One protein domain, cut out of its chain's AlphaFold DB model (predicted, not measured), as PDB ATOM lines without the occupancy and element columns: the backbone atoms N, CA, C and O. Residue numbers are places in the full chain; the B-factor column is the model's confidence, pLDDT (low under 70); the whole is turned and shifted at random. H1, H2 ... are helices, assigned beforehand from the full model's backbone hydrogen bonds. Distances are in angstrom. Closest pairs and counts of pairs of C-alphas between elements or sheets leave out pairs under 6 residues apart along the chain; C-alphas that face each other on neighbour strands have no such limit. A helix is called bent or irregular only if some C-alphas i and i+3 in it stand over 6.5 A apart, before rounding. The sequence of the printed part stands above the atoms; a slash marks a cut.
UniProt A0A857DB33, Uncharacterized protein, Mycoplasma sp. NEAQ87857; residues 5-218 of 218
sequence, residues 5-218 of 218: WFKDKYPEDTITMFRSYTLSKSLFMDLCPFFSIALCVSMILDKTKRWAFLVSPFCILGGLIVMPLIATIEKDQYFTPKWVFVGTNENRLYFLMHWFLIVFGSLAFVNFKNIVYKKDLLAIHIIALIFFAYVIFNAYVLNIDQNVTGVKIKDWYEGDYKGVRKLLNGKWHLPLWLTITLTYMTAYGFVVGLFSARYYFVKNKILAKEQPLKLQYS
ATOM      1  N   TRP A   5     -55.687  23.573  92.801       72.69
ATOM      2  CA  TRP A   5     -56.370  22.344  93.218       72.69
ATOM      3  C   TRP A   5     -56.930  22.390  94.650       72.69
ATOM      4  O   TRP A   5     -57.823  21.617  94.994       72.69
ATOM      5  N   PHE A   6     -56.400  23.269  95.507       62.22
ATOM      6  CA  PHE A   6     -56.884  23.454  96.874       62.22
ATOM      7  C   PHE A   6     -58.079  24.416  96.921       62.22
ATOM      8  O   PHE A   6     -58.917  24.305  97.810       62.22
ATOM      9  N   LYS A   7     -58.186  25.348  95.969       60.84
ATOM     10  CA  LYS A   7     -59.301  26.302  95.914       60.84
ATOM     11  C   LYS A   7     -60.599  25.643  95.453       60.84
ATOM     12  O   LYS A   7     -61.651  25.953  95.989       60.84
ATOM     13  N   ASP A   8     -60.505  24.682  94.539       62.69
ATOM     14  CA  ASP A   8     -61.682  24.001  93.983       62.69
ATOM     15  C   ASP A   8     -62.307  22.982  94.948       62.69
ATOM     16  O   ASP A   8     -63.437  22.535  94.757       62.69
ATOM     17  N   LYS A   9     -61.566  22.581  95.990       63.84
ATOM     18  CA  LYS A   9     -61.932  21.466  96.875       63.84
ATOM     19  C   LYS A   9     -62.468  21.898  98.240       63.84
ATOM     20  O   LYS A   9     -63.034  21.071  98.953       63.84
ATOM     21  N   TYR A  10     -62.284  23.161  98.618       63.66
ATOM     22  CA  TYR A  10     -62.625  23.653  99.949       63.66
ATOM     23  C   TYR A  10     -63.419  24.964  99.872       63.66
ATOM     24  O   TYR A  10     -63.102  25.808  99.038       63.66
ATOM     25  N   PRO A  11     -64.425  25.165 100.744       73.62
ATOM     26  CA  PRO A  11     -65.207  26.400 100.765       73.62
ATOM     27  C   PRO A  11     -64.318  27.627 101.024       73.62
ATOM     28  O   PRO A  11     -63.285  27.511 101.694       73.62
ATOM     29  N   GLU A  12     -64.716  28.803 100.524       66.06
ATOM     30  CA  GLU A  12     -63.942  30.056 100.644       66.06
ATOM     31  C   GLU A  12     -63.520  30.369 102.087       66.06
ATOM     32  O   GLU A  12     -62.404  30.837 102.332       66.06
ATOM     33  N   ASP A  13     -64.363  30.025 103.056       62.75
ATOM     34  CA  ASP A  13     -64.115  30.169 104.490       62.75
ATOM     35  C   ASP A  13     -62.870  29.377 104.930       62.75
ATOM     36  O   ASP A  13     -62.054  29.839 105.728       62.75
ATOM     37  N   THR A  14     -62.680  28.185 104.355       65.06
ATOM     38  CA  THR A  14     -61.543  27.293 104.636       65.06
ATOM     39  C   THR A  14     -60.269  27.805 103.973       65.06
ATOM     40  O   THR A  14     -59.190  27.736 104.561       65.06
ATOM     41  N   ILE A  15     -60.382  28.378 102.772       63.44
ATOM     42  CA  ILE A  15     -59.262  29.006 102.056       63.44
ATOM     43  C   ILE A  15     -58.797  30.260 102.808       63.44
ATOM     44  O   ILE A  15     -57.593  30.463 102.990       63.44
ATOM     45  N   THR A  16     -59.737  31.070 103.296       63.44
ATOM     46  CA  THR A  16     -59.472  32.261 104.115       63.44
ATOM     47  C   THR A  16     -58.825  31.876 105.441       63.44
ATOM     48  O   THR A  16     -57.803  32.453 105.816       63.44
ATOM     49  N   MET A  17     -59.327  30.826 106.100       60.03
ATOM     50  CA  MET A  17     -58.738  30.277 107.324       60.03
ATOM     51  C   MET A  17     -57.315  29.750 107.096       60.03
ATOM     52  O   MET A  17     -56.413  30.057 107.874       60.03
ATOM     53  N   PHE A  18     -57.080  29.009 106.010       64.25
ATOM     54  CA  PHE A  18     -55.757  28.489 105.660       64.25
ATOM     55  C   PHE A  18     -54.769  29.611 105.310       64.25
ATOM     56  O   PHE A  18     -53.603  29.565 105.713       64.25
ATOM     57  N   ARG A  19     -55.228  30.649 104.603       63.06
ATOM     58  CA  ARG A  19     -54.428  31.838 104.283       63.06
ATOM     59  C   ARG A  19     -54.077  32.629 105.542       63.06
ATOM     60  O   ARG A  19     -52.909  32.970 105.704       63.06
ATOM     61  N   SER A  20     -55.051  32.864 106.422       54.22
ATOM     62  CA  SER A  20     -54.864  33.517 107.726       54.22
ATOM     63  C   SER A  20     -53.859  32.733 108.574       54.22
ATOM     64  O   SER A  20     -52.856  33.294 108.999       54.22
ATOM     65  N   TYR A  21     -54.025  31.412 108.693       60.56
ATOM     66  CA  TYR A  21     -53.104  30.530 109.417       60.56
ATOM     67  C   TYR A  21     -51.678  30.539 108.844       60.56
ATOM     68  O   TYR A  21     -50.702  30.643 109.588       60.56
ATOM     69  N   THR A  22     -51.546  30.446 107.519       56.72
ATOM     70  CA  THR A  22     -50.240  30.397 106.849       56.72
ATOM     71  C   THR A  22     -49.516  31.736 106.955       56.72
ATOM     72  O   THR A  22     -48.354  31.756 107.348       56.72
ATOM     73  N   LEU A  23     -50.200  32.848 106.656       52.19
ATOM     74  CA  LEU A  23     -49.623  34.193 106.745       52.19
ATOM     75  C   LEU A  23     -49.264  34.550 108.186       52.19
ATOM     76  O   LEU A  23     -48.169  35.064 108.420       52.19
ATOM     77  N   SER A  24     -50.147  34.226 109.133       51.16
ATOM     78  CA  SER A  24     -49.918  34.364 110.570       51.16
ATOM     79  C   SER A  24     -48.623  33.669 110.994       51.16
ATOM     80  O   SER A  24     -47.718  34.312 111.512       51.16
ATOM     81  N   LYS A  25     -48.444  32.392 110.634       53.44
ATOM     82  CA  LYS A  25     -47.217  31.651 110.961       53.44
ATOM     83  C   LYS A  25     -45.955  32.127 110.236       53.44
ATOM     84  O   LYS A  25     -44.864  31.903 110.755       53.44
ATOM     85  N   SER A  26     -46.066  32.711 109.039       42.88
ATOM     86  CA  SER A  26     -44.900  33.025 108.198       42.88
ATOM     87  C   SER A  26     -44.406  34.471 108.285       42.88
ATOM     88  O   SER A  26     -43.219  34.709 108.083       42.88
ATOM     89  N   LEU A  27     -45.299  35.440 108.512       42.25
ATOM     90  CA  LEU A  27     -44.985  36.875 108.419       42.25
ATOM     91  C   LEU A  27     -45.374  37.670 109.669       42.25
ATOM     92  O   LEU A  27     -44.806  38.738 109.902       42.25
ATOM     93  N   PHE A  28     -46.315  37.169 110.474       51.34
ATOM     94  CA  PHE A  28     -46.876  37.916 111.595       51.34
ATOM     95  C   PHE A  28     -46.508  37.257 112.913       51.34
ATOM     96  O   PHE A  28     -47.214  36.415 113.448       51.34
ATOM     97  N   MET A  29     -45.336  37.637 113.410       54.25
ATOM     98  CA  MET A  29     -44.826  37.159 114.682       54.25
ATOM     99  C   MET A  29     -45.808  37.466 115.813       54.25
ATOM    100  O   MET A  29     -46.131  38.632 116.048       54.25
ATOM    101  N   ASP A  30     -46.195  36.430 116.559       65.88
ATOM    102  CA  ASP A  30     -46.827  36.598 117.866       65.88
ATOM    103  C   ASP A  30     -45.982  37.562 118.729       65.88
ATOM    104  O   ASP A  30     -44.780  37.760 118.500       65.88
ATOM    105  N   LEU A  31     -46.596  38.141 119.765       74.56
ATOM    106  CA  LEU A  31     -45.953  39.091 120.682       74.56
ATOM    107  C   LEU A  31     -44.545  38.637 121.111       74.56
ATOM    108  O   LEU A  31     -43.580  39.399 121.051       74.56
ATOM    109  N   CYS A  32     -44.419  37.374 121.512       81.62
ATOM    110  CA  CYS A  32     -43.184  36.810 122.043       81.62
ATOM    111  C   CYS A  32     -42.079  36.643 120.974       81.62
ATOM    112  O   CYS A  32     -40.986  37.170 121.191       81.62
ATOM    113  N   PRO A  33     -42.316  36.009 119.807       79.38
ATOM    114  CA  PRO A  33     -41.370  36.022 118.695       79.38
ATOM    115  C   PRO A  33     -40.962  37.440 118.270       79.38
ATOM    116  O   PRO A  33     -39.766  37.691 118.114       79.38
ATOM    117  N   PHE A  34     -41.899  38.394 118.188       83.75
ATOM    118  CA  PHE A  34     -41.584  39.783 117.829       83.75
ATOM    119  C   PHE A  34     -40.591  40.404 118.815       83.75
ATOM    120  O   PHE A  34     -39.541  40.919 118.418       83.75
ATOM    121  N   PHE A  35     -40.882  40.309 120.114       88.50
ATOM    122  CA  PHE A  35     -39.999  40.856 121.136       88.50
ATOM    123  C   PHE A  35     -38.691  40.076 121.280       88.50
ATOM    124  O   PHE A  35     -37.687  40.672 121.662       88.50
ATOM    125  N   SER A  36     -38.648  38.796 120.900       90.06
ATOM    126  CA  SER A  36     -37.401  38.019 120.875       90.06
ATOM    127  C   SER A  36     -36.437  38.561 119.821       90.06
ATOM    128  O   SER A  36     -35.268  38.814 120.122       90.06
ATOM    129  N   ILE A  37     -36.944  38.861 118.620       89.69
ATOM    130  CA  ILE A  37     -36.153  39.490 117.562       89.69
ATOM    131  C   ILE A  37     -35.787  40.915 117.963       89.69
ATOM    132  O   ILE A  37     -34.619  41.284 117.860       89.69
ATOM    133  N   ALA A  38     -36.737  41.706 118.471       91.06
ATOM    134  CA  ALA A  38     -36.461  43.073 118.912       91.06
ATOM    135  C   ALA A  38     -35.381  43.118 120.010       91.06
ATOM    136  O   ALA A  38     -34.505  43.986 119.981       91.06
ATOM    137  N   LEU A  39     -35.386  42.162 120.944       94.12
ATOM    138  CA  LEU A  39     -34.353  42.022 121.967       94.12
ATOM    139  C   LEU A  39     -32.994  41.667 121.348       94.12
ATOM    140  O   LEU A  39     -32.010  42.343 121.634       94.12
ATOM    141  N   CYS A  40     -32.928  40.672 120.460       94.19
ATOM    142  CA  CYS A  40     -31.686  40.302 119.772       94.19
ATOM    143  C   CYS A  40     -31.108  41.469 118.959       94.19
ATOM    144  O   CYS A  40     -29.936  41.819 119.106       94.19
ATOM    145  N   VAL A  41     -31.939  42.111 118.138       94.12
ATOM    146  CA  VAL A  41     -31.549  43.242 117.289       94.12
ATOM    147  C   VAL A  41     -31.085  44.419 118.140       94.12
ATOM    148  O   VAL A  41     -30.020  44.975 117.878       94.12
ATOM    149  N   SER A  42     -31.822  44.776 119.194       94.62
ATOM    150  CA  SER A  42     -31.408  45.853 120.099       94.62
ATOM    151  C   SER A  42     -30.123  45.512 120.854       94.62
ATOM    152  O   SER A  42     -29.259  46.370 120.996       94.62
ATOM    153  N   MET A  43     -29.924  44.261 121.273       92.31
ATOM    154  CA  MET A  43     -28.666  43.843 121.888       92.31
ATOM    155  C   MET A  43     -27.479  43.920 120.922       92.31
ATOM    156  O   MET A  43     -26.382  44.245 121.371       92.31
ATOM    157  N   ILE A  44     -27.660  43.646 119.631       94.12
ATOM    158  CA  ILE A  44     -26.571  43.693 118.643       94.12
ATOM    159  C   ILE A  44     -26.284  45.136 118.205       94.12
ATOM    160  O   ILE A  44     -25.131  45.565 118.216       94.12
ATOM    161  N   LEU A  45     -27.323  45.887 117.835       94.81
ATOM    162  CA  LEU A  45     -27.184  47.196 117.192       94.81
ATOM    163  C   LEU A  45     -27.021  48.349 118.187       94.81
ATOM    164  O   LEU A  45     -26.283  49.298 117.915       94.81
ATOM    165  N   ASP A  46     -27.681  48.291 119.347       92.81
ATOM    166  CA  ASP A  46     -27.599  49.360 120.340       92.81
ATOM    167  C   ASP A  46     -26.458  49.109 121.335       92.81
ATOM    168  O   ASP A  46     -26.581  48.361 122.311       92.81
ATOM    169  N   LYS A  47     -25.335  49.805 121.124       90.31
ATOM    170  CA  LYS A  47     -24.177  49.766 122.033       90.31
ATOM    171  C   LYS A  47     -24.511  50.251 123.445       90.31
ATOM    172  O   LYS A  47     -23.882  49.793 124.396       90.31
ATOM    173  N   THR A  48     -25.501  51.135 123.600       91.88
ATOM    174  CA  THR A  48     -25.922  51.648 124.916       91.88
ATOM    175  C   THR A  48     -26.781  50.652 125.692       91.88
ATOM    176  O   THR A  48     -26.961  50.813 126.899       91.88
ATOM    177  N   LYS A  49     -27.301  49.619 125.008       93.62
ATOM    178  CA  LYS A  49     -28.252  48.623 125.532       93.62
ATOM    179  C   LYS A  49     -29.557  49.232 126.062       93.62
ATOM    180  O   LYS A  49     -30.326  48.541 126.730       93.62
ATOM    181  N   ARG A  50     -29.834  50.502 125.757       94.88
ATOM    182  CA  ARG A  50     -31.046  51.206 126.180       94.88
ATOM    183  C   ARG A  50     -32.280  50.605 125.522       94.88
ATOM    184  O   ARG A  50     -33.265  50.374 126.209       94.88
ATOM    185  N   TRP A  51     -32.234  50.295 124.232       95.19
ATOM    186  CA  TRP A  51     -33.359  49.673 123.533       95.19
ATOM    187  C   TRP A  51     -33.655  48.265 124.048       95.19
ATOM    188  O   TRP A  51     -34.817  47.931 124.257       95.19
ATOM    189  N   ALA A  52     -32.617  47.480 124.356       96.00
ATOM    190  CA  ALA A  52     -32.784  46.171 124.988       96.00
ATOM    191  C   ALA A  52     -33.454  46.302 126.366       96.00
ATOM    192  O   ALA A  52     -34.370  45.548 126.691       96.00
ATOM    193  N   PHE A  53     -33.064  47.314 127.148       96.44
ATOM    194  CA  PHE A  53     -33.731  47.656 128.402       96.44
ATOM    195  C   PHE A  53     -35.199  48.064 128.200       96.44
ATOM    196  O   PHE A  53     -36.058  47.563 128.916       96.44
ATOM    197  N   LEU A  54     -35.520  48.908 127.218       96.00
ATOM    198  CA  LEU A  54     -36.897  49.362 126.962       96.00
ATOM    199  C   LEU A  54     -37.826  48.232 126.486       96.00
ATOM    200  O   LEU A  54     -39.010  48.231 126.811       96.00
ATOM    201  N   VAL A  55     -37.289  47.264 125.741       94.94
ATOM    202  CA  VAL A  55     -38.024  46.089 125.243       94.94
ATOM    203  C   VAL A  55     -38.163  44.996 126.313       94.94
ATOM    204  O   VAL A  55     -39.110  44.207 126.296       94.94
ATOM    205  N   SER A  56     -37.253  44.950 127.286       96.06
ATOM    206  CA  SER A  56     -37.204  43.863 128.267       96.06
ATOM    207  C   SER A  56     -38.461  43.645 129.129       96.06
ATOM    208  O   SER A  56     -38.781  42.476 129.351       96.06
ATOM    209  N   PRO A  57     -39.242  44.660 129.567       95.00
ATOM    210  CA  PRO A  57     -40.474  44.411 130.319       95.00
ATOM    211  C   PRO A  57     -41.500  43.596 129.527       95.00
ATOM    212  O   PRO A  57     -42.198  42.763 130.101       95.00
ATOM    213  N   PHE A  58     -41.558  43.797 128.207       92.38
ATOM    214  CA  PHE A  58     -42.434  43.037 127.315       92.38
ATOM    215  C   PHE A  58     -41.973  41.580 127.189       92.38
ATOM    216  O   PHE A  58     -42.799  40.671 127.198       92.38
ATOM    217  N   CYS A  59     -40.656  41.350 127.147       93.00
ATOM    218  CA  CYS A  59     -40.069  40.007 127.123       93.00
ATOM    219  C   CYS A  59     -40.385  39.233 128.412       93.00
ATOM    220  O   CYS A  59     -40.805  38.078 128.361       93.00
ATOM    221  N   ILE A  60     -40.220  39.895 129.564       94.06
ATOM    222  CA  ILE A  60     -40.506  39.320 130.885       94.06
ATOM    223  C   ILE A  60     -41.989  38.965 130.992       94.06
ATOM    224  O   ILE A  60     -42.319  37.846 131.373       94.06
ATOM    225  N   LEU A  61     -42.879  39.889 130.617       90.06
ATOM    226  CA  LEU A  61     -44.322  39.650 130.617       90.06
ATOM    227  C   LEU A  61     -44.696  38.448 129.737       90.06
ATOM    228  O   LEU A  61     -45.387  37.542 130.203       90.06
ATOM    229  N   GLY A  62     -44.226  38.437 128.486       82.88
ATOM    230  CA  GLY A  62     -44.545  37.385 127.525       82.88
ATOM    231  C   GLY A  62     -44.126  36.004 128.022       82.88
ATOM    232  O   GLY A  62     -44.930  35.075 128.021       82.88
ATOM    233  N   GLY A  63     -42.900  35.865 128.526       84.75
ATOM    234  CA  GLY A  63     -42.455  34.578 129.049       84.75
ATOM    235  C   GLY A  63     -43.130  34.174 130.362       84.75
ATOM    236  O   GLY A  63     -43.469  33.002 130.510       84.75
ATOM    237  N   LEU A  64     -43.384  35.107 131.291       84.81
ATOM    238  CA  LEU A  64     -44.024  34.786 132.578       84.81
ATOM    239  C   LEU A  64     -45.478  34.339 132.427       84.81
ATOM    240  O   LEU A  64     -45.933  33.512 133.211       84.81
ATOM    241  N   ILE A  65     -46.202  34.875 131.443       80.75
ATOM    242  CA  ILE A  65     -47.573  34.441 131.157       80.75
ATOM    243  C   ILE A  65     -47.565  33.086 130.452       80.75
ATOM    244  O   ILE A  65     -48.327  32.195 130.822       80.75
ATOM    245  N   VAL A  66     -46.715  32.919 129.439       75.06
ATOM    246  CA  VAL A  66     -46.807  31.766 128.539       75.06
ATOM    247  C   VAL A  66     -46.158  30.510 129.119       75.06
ATOM    248  O   VAL A  66     -46.687  29.417 128.928       75.06
ATOM    249  N   MET A  67     -45.059  30.617 129.873       75.31
ATOM    250  CA  MET A  67     -44.392  29.430 130.426       75.31
ATOM    251  C   MET A  67     -45.294  28.570 131.328       75.31
ATOM    252  O   MET A  67     -45.324  27.354 131.124       75.31
ATOM    253  N   PRO A  68     -46.057  29.136 132.286       71.56
ATOM    254  CA  PRO A  68     -47.019  28.356 133.062       71.56
ATOM    255  C   PRO A  68     -48.109  27.726 132.190       71.56
ATOM    256  O   PRO A  68     -48.508  26.594 132.448       71.56
ATOM    257  N   LEU A  69     -48.560  28.419 131.138       67.62
ATOM    258  CA  LEU A  69     -49.594  27.906 130.234       67.62
ATOM    259  C   LEU A  69     -49.115  26.675 129.456       67.62
ATOM    260  O   LEU A  69     -49.861  25.702 129.368       67.62
ATOM    261  N   ILE A  70     -47.860  26.658 128.989       66.06
ATOM    262  CA  ILE A  70     -47.264  25.484 128.321       66.06
ATOM    263  C   ILE A  70     -47.354  24.241 129.221       66.06
ATOM    264  O   ILE A  70     -47.722  23.168 128.752       66.06
ATOM    265  N   ALA A  71     -47.087  24.387 130.524       64.06
ATOM    266  CA  ALA A  71     -47.229  23.291 131.487       64.06
ATOM    267  C   ALA A  71     -48.676  22.801 131.636       64.06
ATOM    268  O   ALA A  71     -48.891  21.622 131.889       64.06
ATOM    269  N   THR A  72     -49.668  23.685 131.505       63.91
ATOM    270  CA  THR A  72     -51.084  23.318 131.677       63.91
ATOM    271  C   THR A  72     -51.719  22.676 130.447       63.91
ATOM    272  O   THR A  72     -52.712  21.961 130.582       63.91
ATOM    273  N   ILE A  73     -51.179  22.944 129.255       62.06
ATOM    274  CA  ILE A  73     -51.713  22.428 127.987       62.06
ATOM    275  C   ILE A  73     -51.185  21.011 127.721       62.06
ATOM    276  O   ILE A  73     -51.879  20.189 127.120       62.06
ATOM    277  N   GLU A  74     -49.989  20.691 128.212       62.88
ATOM    278  CA  GLU A  74     -49.395  19.370 128.061       62.88
ATOM    279  C   GLU A  74     -49.770  18.441 129.218       62.88
ATOM    280  O   GLU A  74     -49.508  18.719 130.388       62.88
ATOM    281  N   LYS A  75     -50.392  17.305 128.888       58.31
ATOM    282  CA  LYS A  75     -50.761  16.285 129.876       58.31
ATOM    283  C   LYS A  75     -49.503  15.653 130.486       58.31
ATOM    284  O   LYS A  75     -48.492  15.481 129.810       58.31
ATOM    285  N   ASP A  76     -49.583  15.314 131.772       62.69
ATOM    286  CA  ASP A  76     -48.563  14.571 132.531       62.69
ATOM    287  C   ASP A  76     -47.198  15.272 132.713       62.69
ATOM    288  O   ASP A  76     -46.183  14.629 132.993       62.69
ATOM    289  N   GLN A  77     -47.151  16.605 132.607       59.25
ATOM    290  CA  GLN A  77     -45.941  17.380 132.897       59.25
ATOM    291  C   GLN A  77     -45.896  17.807 134.370       59.25
ATOM    292  O   GLN A  77     -46.602  18.716 134.806       59.25
ATOM    293  N   TYR A  78     -45.023  17.169 135.148       65.38
ATOM    294  CA  TYR A  78     -44.706  17.605 136.508       65.38
ATOM    295  C   TYR A  78     -43.648  18.711 136.488       65.38
ATOM    296  O   TYR A  78     -42.718  18.692 135.674       65.38
ATOM    297  N   PHE A  79     -43.750  19.652 137.430       66.00
ATOM    298  CA  PHE A  79     -42.730  20.678 137.635       66.00
ATOM    299  C   PHE A  79     -41.418  20.005 138.059       66.00
ATOM    300  O   PHE A  79     -41.246  19.590 139.203       66.00
ATOM    301  N   THR A  80     -40.497  19.849 137.111       71.31
ATOM    302  CA  THR A  80     -39.188  19.218 137.315       71.31
ATOM    303  C   THR A  80     -38.075  20.189 136.922       71.31
ATOM    304  O   THR A  80     -38.299  21.072 136.093       71.31
ATOM    305  N   PRO A  81     -36.841  20.024 137.432       68.75
ATOM    306  CA  PRO A  81     -35.705  20.818 136.962       68.75
ATOM    307  C   PRO A  81     -35.510  20.721 135.441       68.75
ATOM    308  O   PRO A  81     -35.221  21.715 134.785       68.75
ATOM    309  N   LYS A  82     -35.756  19.541 134.854       72.62
ATOM    310  CA  LYS A  82     -35.753  19.349 133.398       72.62
ATOM    311  C   LYS A  82     -36.772  20.256 132.709       72.62
ATOM    312  O   LYS A  82     -36.425  20.895 131.721       72.62
ATOM    313  N   TRP A  83     -37.989  20.337 133.246       68.69
ATOM    314  CA  TRP A  83     -39.026  21.216 132.717       68.69
ATOM    315  C   TRP A  83     -38.588  22.687 132.741       68.69
ATOM    316  O   TRP A  83     -38.763  23.370 131.745       68.69
ATOM    317  N   VAL A  84     -37.925  23.154 133.804       65.06
ATOM    318  CA  VAL A  84     -37.462  24.554 133.914       65.06
ATOM    319  C   VAL A  84     -36.422  24.929 132.846       65.06
ATOM    320  O   VAL A  84     -36.443  26.053 132.355       65.06
ATOM    321  N   PHE A  85     -35.524  24.014 132.466       65.56
ATOM    322  CA  PHE A  85     -34.405  24.332 131.561       65.56
ATOM    323  C   PHE A  85     -34.589  23.870 130.112       65.56
ATOM    324  O   PHE A  85     -33.997  24.454 129.206       65.56
ATOM    325  N   VAL A  86     -35.370  22.815 129.881       65.19
ATOM    326  CA  VAL A  86     -35.540  22.180 128.561       65.19
ATOM    327  C   VAL A  86     -36.991  22.264 128.083       65.19
ATOM    328  O   VAL A  86     -37.257  22.145 126.888       65.19
ATOM    329  N   GLY A  87     -37.930  22.498 129.000       64.31
ATOM    330  CA  GLY A  87     -39.353  22.418 128.725       64.31
ATOM    331  C   GLY A  87     -39.813  20.973 128.592       64.31
ATOM    332  O   GLY A  87     -39.316  20.058 129.254       64.31
ATOM    333  N   THR A  88     -40.794  20.782 127.727       66.31
ATOM    334  CA  THR A  88     -41.511  19.525 127.543       66.31
ATOM    335  C   THR A  88     -41.013  18.756 126.314       66.31
ATOM    336  O   THR A  88     -39.907  19.000 125.841       66.31
ATOM    337  N   ASN A  89     -41.746  17.767 125.795       65.06
ATOM    338  CA  ASN A  89     -41.363  17.085 124.551       65.06
ATOM    339  C   ASN A  89     -42.011  17.716 123.312       65.06
ATOM    340  O   ASN A  89     -41.352  17.789 122.278       65.06
ATOM    341  N   GLU A  90     -43.254  18.187 123.421       67.50
ATOM    342  CA  GLU A  90     -44.052  18.618 122.267       67.50
ATOM    343  C   GLU A  90     -43.770  20.073 121.881       67.50
ATOM    344  O   GLU A  90     -43.558  20.371 120.706       67.50
ATOM    345  N   ASN A  91     -43.654  20.973 122.863       67.75
ATOM    346  CA  ASN A  91     -43.487  22.409 122.617       67.75
ATOM    347  C   ASN A  91     -42.101  22.949 123.010       67.75
ATOM    348  O   ASN A  91     -41.976  24.094 123.445       67.75
ATOM    349  N   ARG A  92     -41.029  22.161 122.822       72.94
ATOM    350  CA  ARG A  92     -39.644  22.536 123.202       72.94
ATOM    351  C   ARG A  92     -39.184  23.879 122.655       72.94
ATOM    352  O   ARG A  92     -38.624  24.679 123.393       72.94
ATOM    353  N   LEU A  93     -39.397  24.127 121.363       73.50
ATOM    354  CA  LEU A  93     -38.945  25.367 120.725       73.50
ATOM    355  C   LEU A  93     -39.710  26.579 121.270       73.50
ATOM    356  O   LEU A  93     -39.123  27.626 121.535       73.50
ATOM    357  N   TYR A  94     -41.017  26.409 121.477       73.50
ATOM    358  CA  TYR A  94     -41.880  27.440 122.035       73.50
ATOM    359  C   TYR A  94     -41.495  27.738 123.488       73.50
ATOM    360  O   TYR A  94     -41.322  28.900 123.845       73.50
ATOM    361  N   PHE A  95     -41.243  26.709 124.301       80.69
ATOM    362  CA  PHE A  95     -40.711  26.861 125.655       80.69
ATOM    363  C   PHE A  95     -39.356  27.579 125.659       80.69
ATOM    364  O   PHE A  95     -39.191  28.569 126.370       80.69
ATOM    365  N   LEU A  96     -38.406  27.132 124.831       83.94
ATOM    366  CA  LEU A  96     -37.055  27.690 124.766       83.94
ATOM    367  C   LEU A  96     -37.069  29.181 124.416       83.94
ATOM    368  O   LEU A  96     -36.320  29.952 125.009       83.94
ATOM    369  N   MET A  97     -37.937  29.603 123.495       87.62
ATOM    370  CA  MET A  97     -38.104  31.015 123.147       87.62
ATOM    371  C   MET A  97     -38.611  31.843 124.339       87.62
ATOM    372  O   MET A  97     -38.085  32.922 124.600       87.62
ATOM    373  N   HIS A  98     -39.601  31.356 125.090       87.50
ATOM    374  CA  HIS A  98     -40.128  32.077 126.258       87.50
ATOM    375  C   HIS A  98     -39.145  32.092 127.428       87.50
ATOM    376  O   HIS A  98     -38.993  33.115 128.098       87.50
ATOM    377  N   TRP A  99     -38.421  30.990 127.627       87.94
ATOM    378  CA  TRP A  99     -37.316  30.919 128.572       87.94
ATOM    379  C   TRP A  99     -36.214  31.923 128.212       87.94
ATOM    380  O   TRP A  99     -35.774  32.698 129.061       87.94
ATOM    381  N   PHE A 100     -35.831  31.983 126.932       92.12
ATOM    382  CA  PHE A 100     -34.903  32.981 126.403       92.12
ATOM    383  C   PHE A 100     -35.383  34.409 126.700       92.12
ATOM    384  O   PHE A 100     -34.620  35.214 127.235       92.12
ATOM    385  N   LEU A 101     -36.654  34.720 126.428       92.88
ATOM    386  CA  LEU A 101     -37.237  36.036 126.699       92.88
ATOM    387  C   LEU A 101     -37.178  36.418 128.182       92.88
ATOM    388  O   LEU A 101     -36.816  37.553 128.496       92.88
ATOM    389  N   ILE A 102     -37.490  35.492 129.094       93.19
ATOM    390  CA  ILE A 102     -37.400  35.751 130.538       93.19
ATOM    391  C   ILE A 102     -35.956  35.991 130.950       93.19
ATOM    392  O   ILE A 102     -35.678  36.994 131.607       93.19
ATOM    393  N   VAL A 103     -35.039  35.097 130.582       94.25
ATOM    394  CA  VAL A 103     -33.648  35.157 131.047       94.25
ATOM    395  C   VAL A 103     -32.949  36.388 130.478       94.25
ATOM    396  O   VAL A 103     -32.457  37.229 131.234       94.25
ATOM    397  N   PHE A 104     -32.939  36.546 129.156       95.56
ATOM    398  CA  PHE A 104     -32.230  37.650 128.509       95.56
ATOM    399  C   PHE A 104     -32.956  38.983 128.680       95.56
ATOM    400  O   PHE A 104     -32.295  40.005 128.874       95.56
ATOM    401  N   GLY A 105     -34.292  38.980 128.706       96.19
ATOM    402  CA  GLY A 105     -35.074  40.157 129.076       96.19
ATOM    403  C   GLY A 105     -34.734  40.618 130.492       96.19
ATOM    404  O   GLY A 105     -34.351  41.769 130.684       96.19
ATOM    405  N   SER A 106     -34.753  39.720 131.480       96.50
ATOM    406  CA  SER A 106     -34.391  40.063 132.865       96.50
ATOM    407  C   SER A 106     -32.954  40.571 132.986       96.50
ATOM    408  O   SER A 106     -32.707  41.555 133.686       96.50
ATOM    409  N   LEU A 107     -32.003  39.958 132.277       95.62
ATOM    410  CA  LEU A 107     -30.612  40.420 132.257       95.62
ATOM    411  C   LEU A 107     -30.486  41.832 131.670       95.62
ATOM    412  O   LEU A 107     -29.830  42.684 132.275       95.62
ATOM    413  N   ALA A 108     -31.132  42.110 130.536       95.19
ATOM    414  CA  ALA A 108     -31.160  43.449 129.944       95.19
ATOM    415  C   ALA A 108     -31.816  44.472 130.890       95.19
ATOM    416  O   ALA A 108     -31.306  45.584 131.060       95.19
ATOM    417  N   PHE A 109     -32.890  44.070 131.572       96.06
ATOM    418  CA  PHE A 109     -33.632  44.912 132.505       96.06
ATOM    419  C   PHE A 109     -32.815  45.305 133.747       96.06
ATOM    420  O   PHE A 109     -32.813  46.463 134.176       96.06
ATOM    421  N   VAL A 110     -32.099  44.341 134.334       93.81
ATOM    422  CA  VAL A 110     -31.339  44.530 135.580       93.81
ATOM    423  C   VAL A 110     -30.002  45.234 135.345       93.81
ATOM    424  O   VAL A 110     -29.562  46.003 136.208       93.81
ATOM    425  N   ASN A 111     -29.356  45.010 134.199       91.44
ATOM    426  CA  ASN A 111     -28.014  45.537 133.940       91.44
ATOM    427  C   ASN A 111     -27.998  47.003 133.490       91.44
ATOM    428  O   ASN A 111     -26.978  47.676 133.654       91.44
ATOM    429  N   PHE A 112     -29.112  47.535 132.986       92.25
ATOM    430  CA  PHE A 112     -29.198  48.947 132.629       92.25
ATOM    431  C   PHE A 112     -29.355  49.831 133.880       92.25
ATOM    432  O   PHE A 112     -30.227  49.606 134.731       92.25
ATOM    433  N   LYS A 113     -28.472  50.829 134.012       88.19
ATOM    434  CA  LYS A 113     -28.382  51.718 135.189       88.19
ATOM    435  C   LYS A 113     -28.771  53.171 134.894       88.19
ATOM    436  O   LYS A 113     -29.204  53.870 135.801       88.19
ATOM    437  N   ASN A 114     -28.660  53.611 133.642       89.50
ATOM    438  CA  ASN A 114     -28.818  55.014 133.246       89.50
ATOM    439  C   ASN A 114     -30.273  55.339 132.870       89.50
ATOM    440  O   ASN A 114     -30.560  55.707 131.733       89.50
ATOM    441  N   ILE A 115     -31.195  55.154 133.817       92.00
ATOM    442  CA  ILE A 115     -32.639  55.293 133.580       92.00
ATOM    443  C   ILE A 115     -33.050  56.770 133.621       92.00
ATOM    444  O   ILE A 115     -32.916  57.436 134.650       92.00
ATOM    445  N   VAL A 116     -33.629  57.267 132.528       93.56
ATOM    446  CA  VAL A 116     -34.211  58.610 132.423       93.56
ATOM    447  C   VAL A 116     -35.730  58.482 132.393       93.56
ATOM    448  O   VAL A 116     -36.337  58.438 131.325       93.56
ATOM    449  N   TYR A 117     -36.348  58.465 133.580       91.38
ATOM    450  CA  TYR A 117     -37.758  58.098 133.780       91.38
ATOM    451  C   TYR A 117     -38.721  58.657 132.730       91.38
ATOM    452  O   TYR A 117     -39.376  57.887 132.044       91.38
ATOM    453  N   LYS A 118     -38.769  59.984 132.540       93.50
ATOM    454  CA  LYS A 118     -39.715  60.609 131.597       93.50
ATOM    455  C   LYS A 118     -39.502  60.154 130.146       93.50
ATOM    456  O   LYS A 118     -40.469  59.865 129.453       93.50
ATOM    457  N   LYS A 119     -38.247  60.100 129.686       94.75
ATOM    458  CA  LYS A 119     -37.916  59.739 128.296       94.75
ATOM    459  C   LYS A 119     -38.116  58.247 128.047       94.75
ATOM    460  O   LYS A 119     -38.619  57.869 126.996       94.75
ATOM    461  N   ASP A 120     -37.717  57.419 129.004       95.12
ATOM    462  CA  ASP A 120     -37.804  55.965 128.894       95.12
ATOM    463  C   ASP A 120     -39.249  55.473 129.049       95.12
ATOM    464  O   ASP A 120     -39.685  54.619 128.284       95.12
ATOM    465  N   LEU A 121     -40.031  56.076 129.950       94.75
ATOM    466  CA  LEU A 121     -41.459  55.787 130.083       94.75
ATOM    467  C   LEU A 121     -42.225  56.154 128.805       94.75
ATOM    468  O   LEU A 121     -43.022  55.357 128.314       94.75
ATOM    469  N   LEU A 122     -41.937  57.325 128.223       95.62
ATOM    470  CA  LEU A 122     -42.510  57.718 126.935       95.62
ATOM    471  C   LEU A 122     -42.148  56.715 125.831       95.62
ATOM    472  O   LEU A 122     -43.011  56.332 125.049       95.62
ATOM    473  N   ALA A 123     -40.896  56.252 125.787       94.94
ATOM    474  CA  ALA A 123     -40.474  55.249 124.815       94.94
ATOM    475  C   ALA A 123     -41.215  53.913 125.000       94.94
ATOM    476  O   ALA A 123     -41.640  53.321 124.013       94.94
ATOM    477  N   ILE A 124     -41.447  53.471 126.241       94.25
ATOM    478  CA  ILE A 124     -42.259  52.277 126.532       94.25
ATOM    479  C   ILE A 124     -43.697  52.453 126.036       94.25
ATOM    480  O   ILE A 124     -44.246  51.534 125.429       94.25
ATOM    481  N   HIS A 125     -44.303  53.627 126.238       93.25
ATOM    482  CA  HIS A 125     -45.637  53.913 125.705       93.25
ATOM    483  C   HIS A 125     -45.670  53.868 124.179       93.25
ATOM    484  O   HIS A 125     -46.584  53.276 123.612       93.25
ATOM    485  N   ILE A 126     -44.661  54.440 123.520       93.69
ATOM    486  CA  ILE A 126     -44.545  54.408 122.060       93.69
ATOM    487  C   ILE A 126     -44.393  52.964 121.565       93.69
ATOM    488  O   ILE A 126     -45.090  52.577 120.633       93.69
ATOM    489  N   ILE A 127     -43.550  52.147 122.202       91.31
ATOM    490  CA  ILE A 127     -43.380  50.726 121.847       91.31
ATOM    491  C   ILE A 127     -44.706  49.969 121.992       91.31
ATOM    492  O   ILE A 127     -45.097  49.245 121.078       91.31
ATOM    493  N   ALA A 128     -45.421  50.164 123.105       88.56
ATOM    494  CA  ALA A 128     -46.724  49.537 123.323       88.56
ATOM    495  C   ALA A 128     -47.748  49.973 122.264       88.56
ATOM    496  O   ALA A 128     -48.461  49.138 121.717       88.56
ATOM    497  N   LEU A 129     -47.784  51.266 121.930       88.69
ATOM    498  CA  LEU A 129     -48.694  51.812 120.927       88.69
ATOM    499  C   LEU A 129     -48.381  51.286 119.523       88.69
ATOM    500  O   LEU A 129     -49.305  50.914 118.808       88.69
ATOM    501  N   ILE A 130     -47.102  51.200 119.144       87.12
ATOM    502  CA  ILE A 130     -46.674  50.596 117.873       87.12
ATOM    503  C   ILE A 130     -47.125  49.138 117.810       87.12
ATOM    504  O   ILE A 130     -47.666  48.708 116.794       87.12
ATOM    505  N   PHE A 131     -46.947  48.386 118.898       82.38
ATOM    506  CA  PHE A 131     -47.385  46.998 118.955       82.38
ATOM    507  C   PHE A 131     -48.914  46.873 118.843       82.38
ATOM    508  O   PHE A 131     -49.406  46.062 118.062       82.38
ATOM    509  N   PHE A 132     -49.686  47.707 119.542       78.31
ATOM    510  CA  PHE A 132     -51.150  47.703 119.421       78.31
ATOM    511  C   PHE A 132     -51.620  48.114 118.025       78.31
ATOM    512  O   PHE A 132     -52.528  47.489 117.481       78.31
ATOM    513  N   ALA A 133     -50.984  49.113 117.414       82.56
ATOM    514  CA  ALA A 133     -51.273  49.510 116.041       82.56
ATOM    515  C   ALA A 133     -50.977  48.370 115.056       82.56
ATOM    516  O   ALA A 133     -51.794  48.097 114.183       82.56
ATOM    517  N   TYR A 134     -49.855  47.666 115.236       78.88
ATOM    518  CA  TYR A 134     -49.510  46.473 114.461       78.88
ATOM    519  C   TYR A 134     -50.589  45.391 114.584       78.88
ATOM    520  O   TYR A 134     -51.073  44.885 113.573       78.88
ATOM    521  N   VAL A 135     -51.024  45.081 115.805       73.50
ATOM    522  CA  VAL A 135     -52.098  44.110 116.059       73.50
ATOM    523  C   VAL A 135     -53.393  44.514 115.354       73.50
ATOM    524  O   VAL A 135     -53.971  43.710 114.626       73.50
ATOM    525  N   ILE A 136     -53.847  45.757 115.548       74.44
ATOM    526  CA  ILE A 136     -55.093  46.268 114.958       74.44
ATOM    527  C   ILE A 136     -55.015  46.230 113.431       74.44
ATOM    528  O   ILE A 136     -55.954  45.777 112.780       74.44
ATOM    529  N   PHE A 137     -53.892  46.663 112.857       75.38
ATOM    530  CA  PHE A 137     -53.677  46.642 111.415       75.38
ATOM    531  C   PHE A 137     -53.803  45.221 110.854       75.38
ATOM    532  O   PHE A 137     -54.562  44.992 109.915       75.38
ATOM    533  N   ASN A 138     -53.133  44.242 111.461       71.44
ATOM    534  CA  ASN A 138     -53.203  42.858 110.993       71.44
ATOM    535  C   ASN A 138     -54.605  42.254 111.160       71.44
ATOM    536  O   ASN A 138     -55.088  41.572 110.254       71.44
ATOM    537  N   ALA A 139     -55.279  42.542 112.275       68.38
ATOM    538  CA  ALA A 139     -56.611  42.020 112.548       68.38
ATOM    539  C   ALA A 139     -57.671  42.590 111.590       68.38
ATOM    540  O   ALA A 139     -58.448  41.829 111.022       68.38
ATOM    541  N   TYR A 140     -57.696  43.912 111.388       68.94
ATOM    542  CA  TYR A 140     -58.774  44.587 110.654       68.94
ATOM    543  C   TYR A 140     -58.470  44.843 109.178       68.94
ATOM    544  O   TYR A 140     -59.383  44.809 108.360       68.94
ATOM    545  N   VAL A 141     -57.213  45.123 108.818       74.06
ATOM    546  CA  VAL A 141     -56.846  45.431 107.423       74.06
ATOM    547  C   VAL A 141     -56.517  44.155 106.662       74.06
ATOM    548  O   VAL A 141     -56.918  43.999 105.511       74.06
ATOM    549  N   LEU A 142     -55.800  43.227 107.299       67.44
ATOM    550  CA  LEU A 142     -55.374  41.986 106.650       67.44
ATOM    551  C   LEU A 142     -56.318  40.803 106.912       67.44
ATOM    552  O   LEU A 142     -56.116  39.746 106.314       67.44
ATOM    553  N   ASN A 143     -57.344  40.974 107.761       64.88
ATOM    554  CA  ASN A 143     -58.242  39.905 108.223       64.88
ATOM    555  C   ASN A 143     -57.473  38.687 108.765       64.88
ATOM    556  O   ASN A 143     -57.861  37.535 108.562       64.88
ATOM    557  N   ILE A 144     -56.344  38.944 109.434       63.31
ATOM    558  CA  ILE A 144     -55.541  37.918 110.096       63.31
ATOM    559  C   ILE A 144     -55.908  37.965 111.575       63.31
ATOM    560  O   ILE A 144     -55.332  38.698 112.372       63.31
ATOM    561  N   ASP A 145     -56.930  37.205 111.931       56.97
ATOM    562  CA  ASP A 145     -57.432  37.055 113.297       56.97
ATOM    563  C   ASP A 145     -56.754  35.895 114.045       56.97
ATOM    564  O   ASP A 145     -56.771  35.823 115.277       56.97
ATOM    565  N   GLN A 146     -56.112  34.986 113.309       51.72
ATOM    566  CA  GLN A 146     -55.370  33.883 113.889       51.72
ATOM    567  C   GLN A 146     -54.010  34.382 114.392       51.72
ATOM    568  O   GLN A 146     -53.181  34.851 113.616       51.72
ATOM    569  N   ASN A 147     -53.760  34.217 115.696       54.19
ATOM    570  CA  ASN A 147     -52.459  34.400 116.366       54.19
ATOM    571  C   ASN A 147     -51.959  35.848 116.568       54.19
ATOM    572  O   ASN A 147     -51.116  36.075 117.427       54.19
ATOM    573  N   VAL A 148     -52.539  36.856 115.910       50.09
ATOM    574  CA  VAL A 148     -52.066  38.258 115.988       50.09
ATOM    575  C   VAL A 148     -52.132  38.862 117.402       50.09
ATOM    576  O   VAL A 148     -51.278  39.659 117.783       50.09
ATOM    577  N   THR A 149     -53.116  38.471 118.211       51.72
ATOM    578  CA  THR A 149     -53.286  38.928 119.606       51.72
ATOM    579  C   THR A 149     -52.872  37.878 120.640       51.72
ATOM    580  O   THR A 149     -52.834  38.182 121.830       51.72
ATOM    581  N   GLY A 150     -52.636  36.629 120.215       51.53
ATOM    582  CA  GLY A 150     -52.648  35.451 121.090       51.53
ATOM    583  C   GLY A 150     -54.037  35.065 121.633       51.53
ATOM    584  O   GLY A 150     -54.134  34.096 122.370       51.53
ATOM    585  N   VAL A 151     -55.113  35.784 121.272       50.94
ATOM    586  CA  VAL A 151     -56.489  35.556 121.753       50.94
ATOM    587  C   VAL A 151     -57.400  35.253 120.563       50.94
ATOM    588  O   VAL A 151     -57.889  36.179 119.910       50.94
ATOM    589  N   LYS A 152     -57.681  33.975 120.272       55.38
ATOM    590  CA  LYS A 152     -58.747  33.620 119.314       55.38
ATOM    591  C   LYS A 152     -60.102  33.599 120.021       55.38
ATOM    592  O   LYS A 152     -60.204  33.207 121.183       55.38
ATOM    593  N   ILE A 153     -61.183  33.897 119.293       51.50
ATOM    594  CA  ILE A 153     -62.559  33.631 119.772       51.50
ATOM    595  C   ILE A 153     -62.691  32.161 120.184       51.50
ATOM    596  O   ILE A 153     -63.234  31.849 121.242       51.50
ATOM    597  N   LYS A 154     -62.142  31.249 119.374       53.28
ATOM    598  CA  LYS A 154     -62.132  29.821 119.690       53.28
ATOM    599  C   LYS A 154     -61.337  29.514 120.965       53.28
ATOM    600  O   LYS A 154     -61.753  28.642 121.717       53.28
ATOM    601  N   ASP A 155     -60.291  30.277 121.280       51.78
ATOM    602  CA  ASP A 155     -59.526  30.098 122.521       51.78
ATOM    603  C   ASP A 155     -60.319  30.539 123.763       51.78
ATOM    604  O   ASP A 155     -60.116  29.999 124.848       51.78
ATOM    605  N   TRP A 156     -61.285  31.454 123.606       54.91
ATOM    606  CA  TRP A 156     -62.225  31.852 124.662       54.91
ATOM    607  C   TRP A 156     -63.273  30.778 124.975       54.91
ATOM    608  O   TRP A 156     -63.620  30.541 126.138       54.91
ATOM    609  N   TYR A 157     -63.796  30.125 123.936       53.72
ATOM    610  CA  TYR A 157     -64.850  29.121 124.089       53.72
ATOM    611  C   TYR A 157     -64.299  27.710 124.344       53.72
ATOM    612  O   TYR A 157     -64.876  26.977 125.154       53.72
ATOM    613  N   GLU A 158     -63.181  27.354 123.709       53.47
ATOM    614  CA  GLU A 158     -62.671  25.980 123.619       53.47
ATOM    615  C   GLU A 158     -61.159  25.823 123.880       53.47
ATOM    616  O   GLU A 158     -60.741  24.694 124.134       53.47
ATOM    617  N   GLY A 159     -60.356  26.895 123.875       53.53
ATOM    618  CA  GLY A 159     -58.886  26.836 124.017       53.53
ATOM    619  C   GLY A 159     -58.321  27.480 125.293       53.53
ATOM    620  O   GLY A 159     -58.894  27.339 126.376       53.53
ATOM    621  N   ASP A 160     -57.181  28.165 125.173       46.34
ATOM    622  CA  ASP A 160     -56.301  28.558 126.293       46.34
ATOM    623  C   ASP A 160     -56.940  29.505 127.327       46.34
ATOM    624  O   ASP A 160     -56.555  29.520 128.499       46.34
ATOM    625  N   TYR A 161     -57.991  30.241 126.952       52.78
ATOM    626  CA  TYR A 161     -58.717  31.150 127.853       52.78
ATOM    627  C   TYR A 161     -59.928  30.500 128.535       52.78
ATOM    628  O   TYR A 161     -60.611  31.138 129.344       52.78
ATOM    629  N   LYS A 162     -60.175  29.207 128.302       54.53
ATOM    630  CA  LYS A 162     -61.241  28.444 128.973       54.53
ATOM    631  C   LYS A 162     -61.098  28.457 130.500       54.53
ATOM    632  O   LYS A 162     -62.107  28.448 131.209       54.53
ATOM    633  N   GLY A 163     -59.866  28.515 131.015       52.72
ATOM    634  CA  GLY A 163     -59.583  28.677 132.446       52.72
ATOM    635  C   GLY A 163     -60.080  30.017 133.004       52.72
ATOM    636  O   GLY A 163     -60.744  30.043 134.039       52.72
ATOM    637  N   VAL A 164     -59.859  31.113 132.272       52.34
ATOM    638  CA  VAL A 164     -60.347  32.459 132.629       52.34
ATOM    639  C   VAL A 164     -61.877  32.515 132.569       52.34
ATOM    640  O   VAL A 164     -62.516  33.014 133.494       52.34
ATOM    641  N   ARG A 165     -62.492  31.916 131.540       55.22
ATOM    642  CA  ARG A 165     -63.957  31.793 131.433       55.22
ATOM    643  C   ARG A 165     -64.569  31.014 132.608       55.22
ATOM    644  O   ARG A 165     -65.640  31.384 133.092       55.22
ATOM    645  N   LYS A 166     -63.899  29.951 133.073       59.16
ATOM    646  CA  LYS A 166     -64.298  29.189 134.270       59.16
ATOM    647  C   LYS A 166     -64.169  30.017 135.552       59.16
ATOM    648  O   LYS A 166     -65.093  29.993 136.357       59.16
ATOM    649  N   LEU A 167     -63.079  30.773 135.715       55.22
ATOM    650  CA  LEU A 167     -62.869  31.694 136.845       55.22
ATOM    651  C   LEU A 167     -63.943  32.792 136.918       55.22
ATOM    652  O   LEU A 167     -64.379  33.158 138.004       55.22
ATOM    653  N   LEU A 168     -64.436  33.260 135.769       58.78
ATOM    654  CA  LEU A 168     -65.548  34.215 135.661       58.78
ATOM    655  C   LEU A 168     -66.942  33.558 135.783       58.78
ATOM    656  O   LEU A 168     -67.960  34.154 135.416       58.78
ATOM    657  N   ASN A 169     -67.009  32.320 136.295       54.88
ATOM    658  CA  ASN A 169     -68.230  31.540 136.520       54.88
ATOM    659  C   ASN A 169     -69.114  31.329 135.277       54.88
ATOM    660  O   ASN A 169     -70.308  31.068 135.409       54.88
ATOM    661  N   GLY A 170     -68.572  31.461 134.061       55.53
ATOM    662  CA  GLY A 170     -69.307  31.233 132.808       55.53
ATOM    663  C   GLY A 170     -70.513  32.151 132.549       55.53
ATOM    664  O   GLY A 170     -71.119  32.032 131.489       55.53
ATOM    665  N   LYS A 171     -70.853  33.061 133.474       51.19
ATOM    666  CA  LYS A 171     -72.018  33.963 133.392       51.19
ATOM    667  C   LYS A 171     -71.724  35.246 132.617       51.19
ATOM    668  O   LYS A 171     -72.640  35.881 132.111       51.19
ATOM    669  N   TRP A 172     -70.453  35.628 132.525       54.62
ATOM    670  CA  TRP A 172     -70.033  36.849 131.850       54.62
ATOM    671  C   TRP A 172     -69.606  36.528 130.418       54.62
ATOM    672  O   TRP A 172     -68.465  36.146 130.156       54.62
ATOM    673  N   HIS A 173     -70.533  36.695 129.475       58.81
ATOM    674  CA  HIS A 173     -70.211  36.785 128.053       58.81
ATOM    675  C   HIS A 173     -69.635  38.175 127.769       58.81
ATOM    676  O   HIS A 173     -70.308  39.038 127.211       58.81
ATOM    677  N   LEU A 174     -68.399  38.421 128.215       62.50
ATOM    678  CA  LEU A 174     -67.694  39.640 127.830       62.50
ATOM    679  C   LEU A 174     -67.520  39.620 126.303       62.50
ATOM    680  O   LEU A 174     -67.042  38.615 125.765       62.50
ATOM    681  N   PRO A 175     -67.922  40.681 125.588       67.69
ATOM    682  CA  PRO A 175     -67.690  40.751 124.158       67.69
ATOM    683  C   PRO A 175     -66.180  40.754 123.882       67.69
ATOM    684  O   PRO A 175     -65.401  41.305 124.660       67.69
ATOM    685  N   LEU A 176     -65.760  40.144 122.770       62.56
ATOM    686  CA  LEU A 176     -64.344  39.923 122.442       62.56
ATOM    687  C   LEU A 176     -63.496  41.198 122.558       62.56
ATOM    688  O   LEU A 176     -62.405  41.163 123.121       62.56
ATOM    689  N   TRP A 177     -64.014  42.327 122.065       66.75
ATOM    690  CA  TRP A 177     -63.324  43.617 122.126       66.75
ATOM    691  C   TRP A 177     -63.001  44.033 123.568       66.75
ATOM    692  O   TRP A 177     -61.924  44.572 123.821       66.75
ATOM    693  N   LEU A 178     -63.882  43.730 124.525       67.62
ATOM    694  CA  LEU A 178     -63.689  44.055 125.934       67.62
ATOM    695  C   LEU A 178     -62.642  43.136 126.570       67.62
ATOM    696  O   LEU A 178     -61.774  43.620 127.288       67.62
ATOM    697  N   THR A 179     -62.648  41.839 126.254       66.62
ATOM    698  CA  THR A 179     -61.607  40.897 126.709       66.62
ATOM    699  C   THR A 179     -60.225  41.278 126.183       66.62
ATOM    700  O   THR A 179     -59.255  41.295 126.943       66.62
ATOM    701  N   ILE A 180     -60.131  41.605 124.891       70.06
ATOM    702  CA  ILE A 180     -58.892  42.073 124.263       70.06
ATOM    703  C   ILE A 180     -58.413  43.353 124.959       70.06
ATOM    704  O   ILE A 180     -57.255  43.438 125.367       70.06
ATOM    705  N   THR A 181     -59.319  44.310 125.175       74.19
ATOM    706  CA  THR A 181     -59.013  45.568 125.872       74.19
ATOM    707  C   THR A 181     -58.499  45.318 127.288       74.19
ATOM    708  O   THR A 181     -57.455  45.850 127.656       74.19
ATOM    709  N   LEU A 182     -59.181  44.481 128.075       76.38
ATOM    710  CA  LEU A 182     -58.771  44.154 129.442       76.38
ATOM    711  C   LEU A 182     -57.406  43.465 129.467       76.38
ATOM    712  O   LEU A 182     -56.539  43.877 130.232       76.38
ATOM    713  N   THR A 183     -57.185  42.485 128.589       75.25
ATOM    714  CA  THR A 183     -55.898  41.782 128.470       75.25
ATOM    715  C   THR A 183     -54.771  42.767 128.167       75.25
ATOM    716  O   THR A 183     -53.733  42.747 128.831       75.25
ATOM    717  N   TYR A 184     -54.992  43.691 127.227       78.06
ATOM    718  CA  TYR A 184     -54.008  44.717 126.898       78.06
ATOM    719  C   TYR A 184     -53.791  45.730 128.015       78.06
ATOM    720  O   TYR A 184     -52.645  46.095 128.274       78.06
ATOM    721  N   MET A 185     -54.842  46.153 128.717       83.56
ATOM    722  CA  MET A 185     -54.709  47.043 129.869       83.56
ATOM    723  C   MET A 185     -53.937  46.381 131.011       83.56
ATOM    724  O   MET A 185     -53.075  47.021 131.612       83.56
ATOM    725  N   THR A 186     -54.183  45.097 131.285       83.62
ATOM    726  CA  THR A 186     -53.430  44.339 132.293       83.62
ATOM    727  C   THR A 186     -51.964  44.180 131.885       83.62
ATOM    728  O   THR A 186     -51.074  44.464 132.689       83.62
ATOM    729  N   ALA A 187     -51.696  43.804 130.630       84.81
ATOM    730  CA  ALA A 187     -50.343  43.709 130.083       84.81
ATOM    731  C   ALA A 187     -49.589  45.048 130.170       84.81
ATOM    732  O   ALA A 187     -48.448  45.109 130.632       84.81
ATOM    733  N   TYR A 188     -50.249  46.136 129.778       89.31
ATOM    734  CA  TYR A 188     -49.709  47.488 129.848       89.31
ATOM    735  C   TYR A 188     -49.414  47.912 131.291       89.31
ATOM    736  O   TYR A 188     -48.315  48.391 131.579       89.31
ATOM    737  N   GLY A 189     -50.360  47.688 132.209       92.00
ATOM    738  CA  GLY A 189     -50.187  47.973 133.632       92.00
ATOM    739  C   GLY A 189     -49.002  47.218 134.231       92.00
ATOM    740  O   GLY A 189     -48.211  47.807 134.967       92.00
ATOM    741  N   PHE A 190     -48.812  45.952 133.849       92.31
ATOM    742  CA  PHE A 190     -47.649  45.166 134.258       92.31
ATOM    743  C   PHE A 190     -46.337  45.763 133.735       92.31
ATOM    744  O   PHE A 190     -45.409  45.973 134.514       92.31
ATOM    745  N   VAL A 191     -46.255  46.079 132.438       93.44
ATOM    746  CA  VAL A 191     -45.046  46.649 131.813       93.44
ATOM    747  C   VAL A 191     -44.657  47.982 132.457       93.44
ATOM    748  O   VAL A 191     -43.504  48.172 132.860       93.44
ATOM    749  N   VAL A 192     -45.620  48.897 132.600       95.06
ATOM    750  CA  VAL A 192     -45.400  50.217 133.209       95.06
ATOM    751  C   VAL A 192     -45.079  50.090 134.696       95.06
ATOM    752  O   VAL A 192     -44.184  50.782 135.190       95.06
ATOM    753  N   GLY A 193     -45.765  49.191 135.404       95.69
ATOM    754  CA  GLY A 193     -45.533  48.910 136.817       95.69
ATOM    755  C   GLY A 193     -44.127  48.368 137.066       95.69
ATOM    756  O   GLY A 193     -43.407  48.898 137.913       95.69
ATOM    757  N   LEU A 194     -43.697  47.382 136.275       95.19
ATOM    758  CA  LEU A 194     -42.365  46.789 136.367       95.19
ATOM    759  C   LEU A 194     -41.272  47.834 136.103       95.19
ATOM    760  O   LEU A 194     -40.334  47.964 136.895       95.19
ATOM    761  N   PHE A 195     -41.414  48.624 135.033       95.62
ATOM    762  CA  PHE A 195     -40.489  49.715 134.720       95.62
ATOM    763  C   PHE A 195     -40.416  50.754 135.848       95.62
ATOM    764  O   PHE A 195     -39.322  51.123 136.289       95.62
ATOM    765  N   SER A 196     -41.572  51.196 136.349       95.25
ATOM    766  CA  SER A 196     -41.654  52.184 137.428       95.25
ATOM    767  C   SER A 196     -40.982  51.670 138.696       95.25
ATOM    768  O   SER A 196     -40.126  52.357 139.256       95.25
ATOM    769  N   ALA A 197     -41.283  50.432 139.102       94.25
ATOM    770  CA  ALA A 197     -40.654  49.789 140.251       94.25
ATOM    771  C   ALA A 197     -39.126  49.778 140.114       94.25
ATOM    772  O   ALA A 197     -38.410  50.196 141.027       94.25
ATOM    773  N   ARG A 198     -38.610  49.383 138.945       93.19
ATOM    774  CA  ARG A 198     -37.169  49.380 138.671       93.19
ATOM    775  C   ARG A 198     -36.543  50.764 138.793       93.19
ATOM    776  O   ARG A 198     -35.485  50.883 139.414       93.19
ATOM    777  N   TYR A 199     -37.174  51.797 138.240       93.81
ATOM    778  CA  TYR A 199     -36.686  53.167 138.381       93.81
ATOM    779  C   TYR A 199     -36.577  53.579 139.857       93.81
ATOM    780  O   TYR A 199     -35.522  54.066 140.277       93.81
ATOM    781  N   TYR A 200     -37.610  53.316 140.665       93.00
ATOM    782  CA  TYR A 200     -37.583  53.614 142.100       93.00
ATOM    783  C   TYR A 200     -36.478  52.845 142.836       93.00
ATOM    784  O   TYR A 200     -35.746  53.442 143.626       93.00
ATOM    785  N   PHE A 201     -36.277  51.559 142.530       92.00
ATOM    786  CA  PHE A 201     -35.188  50.773 143.124       92.00
ATOM    787  C   PHE A 201     -33.798  51.324 142.785       92.00
ATOM    788  O   PHE A 201     -32.928  51.371 143.658       92.00
ATOM    789  N   VAL A 202     -33.565  51.744 141.538       89.75
ATOM    790  CA  VAL A 202     -32.275  52.328 141.130       89.75
ATOM    791  C   VAL A 202     -32.060  53.683 141.800       89.75
ATOM    792  O   VAL A 202     -30.994  53.910 142.370       89.75
ATOM    793  N   LYS A 203     -33.081  54.548 141.803       86.75
ATOM    794  CA  LYS A 203     -33.021  55.865 142.447       86.75
ATOM    795  C   LYS A 203     -32.698  55.751 143.939       86.75
ATOM    796  O   LYS A 203     -31.790  56.425 144.417       86.75
ATOM    797  N   ASN A 204     -33.376  54.856 144.658       85.69
ATOM    798  CA  ASN A 204     -33.150  54.659 146.093       85.69
ATOM    799  C   ASN A 204     -31.738  54.128 146.394       85.69
ATOM    800  O   ASN A 204     -31.114  54.570 147.354       85.69
ATOM    801  N   LYS A 205     -31.194  53.233 145.555       85.25
ATOM    802  CA  LYS A 205     -29.812  52.739 145.709       85.25
ATOM    803  C   LYS A 205     -28.757  53.826 145.510       85.25
ATOM    804  O   LYS A 205     -27.706  53.751 146.140       85.25
ATOM    805  N   ILE A 206     -29.005  54.795 144.630       78.81
ATOM    806  CA  ILE A 206     -28.095  55.928 144.413       78.81
ATOM    807  C   ILE A 206     -28.123  56.847 145.638       78.81
ATOM    808  O   ILE A 206     -27.076  57.104 146.224       78.81
ATOM    809  N   LEU A 207     -29.317  57.233 146.100       75.00
ATOM    810  CA  LEU A 207     -29.483  58.091 147.280       75.00
ATOM    811  C   LEU A 207     -28.848  57.485 148.544       75.00
ATOM    812  O   LEU A 207     -28.166  58.185 149.288       75.00
ATOM    813  N   ALA A 208     -29.008  56.176 148.755       76.56
ATOM    814  CA  ALA A 208     -28.413  55.473 149.892       76.56
ATOM    815  C   ALA A 208     -26.871  55.455 149.865       76.56
ATOM    816  O   ALA A 208     -26.245  55.382 150.918       76.56
ATOM    817  N   LYS A 209     -26.244  55.530 148.683       74.94
ATOM    818  CA  LYS A 209     -24.778  55.612 148.555       74.94
ATOM    819  C   LYS A 209     -24.233  57.017 148.816       74.94
ATOM    820  O   LYS A 209     -23.097  57.142 149.257       74.94
ATOM    821  N   GLU A 210     -25.019  58.057 148.555       72.94
ATOM    822  CA  GLU A 210     -24.597  59.456 148.715       72.94
ATOM    823  C   GLU A 210     -24.708  59.962 150.166       72.94
ATOM    824  O   GLU A 210     -23.941  60.833 150.576       72.94
ATOM    825  N   GLN A 211     -25.622  59.407 150.970       64.50
ATOM    826  CA  GLN A 211     -25.804  59.772 152.385       64.50
ATOM    827  C   GLN A 211     -24.579  59.542 153.297       64.50
ATOM    828  O   GLN A 211     -24.229  60.470 154.025       64.50
ATOM    829  N   PRO A 212     -23.893  58.381 153.282       62.03
ATOM    830  CA  PRO A 212     -22.729  58.163 154.147       62.03
ATOM    831  C   PRO A 212     -21.529  59.043 153.770       62.03
ATOM    832  O   PRO A 212     -20.766  59.433 154.647       62.03
ATOM    833  N   LEU A 213     -21.391  59.420 152.493       59.03
ATOM    834  CA  LEU A 213     -20.338  60.337 152.046       59.03
ATOM    835  C   LEU A 213     -20.543  61.743 152.616       59.03
ATOM    836  O   LEU A 213     -19.587  62.359 153.066       59.03
ATOM    837  N   LYS A 214     -21.782  62.242 152.669       58.59
ATOM    838  CA  LYS A 214     -22.050  63.567 153.252       58.59
ATOM    839  C   LYS A 214     -21.746  63.639 154.749       58.59
ATOM    840  O   LYS A 214     -21.310  64.688 155.193       58.59
ATOM    841  N   LEU A 215     -21.933  62.543 155.485       59.69
ATOM    842  CA  LEU A 215     -21.627  62.457 156.920       59.69
ATOM    843  C   LEU A 215     -20.124  62.310 157.218       59.69
ATOM    844  O   LEU A 215     -19.705  62.569 158.337       59.69
ATOM    845  N   GLN A 216     -19.311  61.886 156.244       51.28
ATOM    846  CA  GLN A 216     -17.851  61.800 156.389       51.28
ATOM    847  C   GLN A 216     -17.122  63.127 156.126       51.28
ATOM    848  O   GLN A 216     -15.965  63.260 156.513       51.28
ATOM    849  N   TYR A 217     -17.775  64.081 155.461       55.34
ATOM    850  CA  TYR A 217     -17.197  65.377 155.081       55.34
ATOM    851  C   TYR A 217     -17.917  66.578 155.722       55.34
ATOM    852  O   TYR A 217     -17.681  67.714 155.310       55.34
ATOM    853  N   SER A 218     -18.800  66.331 156.696       52.09
ATOM    854  CA  SER A 218     -19.458  67.336 157.545       52.09
ATOM    855  C   SER A 218     -18.883  67.297 158.950       52.09
ATOM    856  O   SER A 218     -18.585  68.380 159.489       52.09
TER     857      SER A 218
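What this domain is: This is residues 5 to 218 of the 218 residues of an uncharacterized protein of Mycoplasma sp. NEAQ87857 (UniProt A0A857DB33). A kinked helix, H3, makes the core of a loose helical body; H2 and H5 pack on it, and H6 and H9, running opposite ways, pack on it with parts of their length. H9 is the longest helix, with 41 residues; residues 204 to 218, of which 204 to 216 belong to H9, stick out of the body, and residues 8 to 13, of which 12 to 13 belong to H1, stick out too. These arms make much of the length: the spans are 86 by 41 by 40 A, against 55 by 42 by 42 A without the free stretches. The printed part has 214 residues with nine named helices, H1 to H9 in order, and no named strand: the class is all helix. The whole is loose, with a radius of gyration of the C-alphas of 20.9 A.

Where its parts are: H1, residues 12 to 27, is 21.6 A long and begins at C-alpha 12 at (-63.942, 30.056, 100.644). H2 is residues 31 to 45, 20.7 A. H3, residues 50 to 73, is 35.5 A long, with a kink of 35 degrees near residue 58; it is irregular, but only just, with C-alphas 54 and 57 at 7.0 A. H4 is residues 81 to 86, 8.5 A. H5, residues 92 to 111, is 27.9 A long. H6, residues 117 to 141, is 34.9 A long. H7 is residues 153 to 157, 6.7 A, and H8 is residues 162 to 167, 8.7 A. H9, residues 176 to 216, is 61.6 A long and ends at C-alpha 216 at (-17.851, 61.800, 156.389).

How they stand to each other: H3 is the hub, touching four helices. It touches H5 at a steep tilt of 36 degrees, only just steep, opposite ways; the closest C-alphas, of Ser 56 and Gly 105, are 4.4 A apart. H2 and H3 form a hairpin, closest at the C-alphas of Ser 42 and Ala 52, 5.1 A. H3 touches H6 with residues 54 to 55 alone, closest at the C-alphas of Leu 54 and Ile 124, 6.1 A. It touches H9 with residues 57 to 61 alone, closest at the C-alphas of Pro 57 and Val 191, 5.3 A. H6 and H9 touch at a shallow tilt of 15 degrees, opposite ways, closest at the C-alphas of Tyr 117 and Tyr 199, 6.8 A. H4 touches H5 about perpendicular, at 85 degrees, closest at the C-alphas of Val 86 and Arg 92, 6.8 A. H7 and H8 touch only at the corner, closest at the C-alphas of Trp 156 and Lys 162, 5.6 A. H1 touches no helix. Every O i to N i+4 pair is within hydrogen-bond range in H1, H2, H4, H5, H6, H7 and H8, against 15 of 20 in H3 and 35 of 37 in H9.

The domain as a whole: The two C-alphas farthest apart, of Asp 8 and Ser 218, are 87.8 A apart. The printed part has no cut, and the link from H6 to H7, with 11 residues, is long. The mean pLDDT of the printed part is 75.2; 93 residues are under 70, among them residues 12 to 30 and 142 to 179.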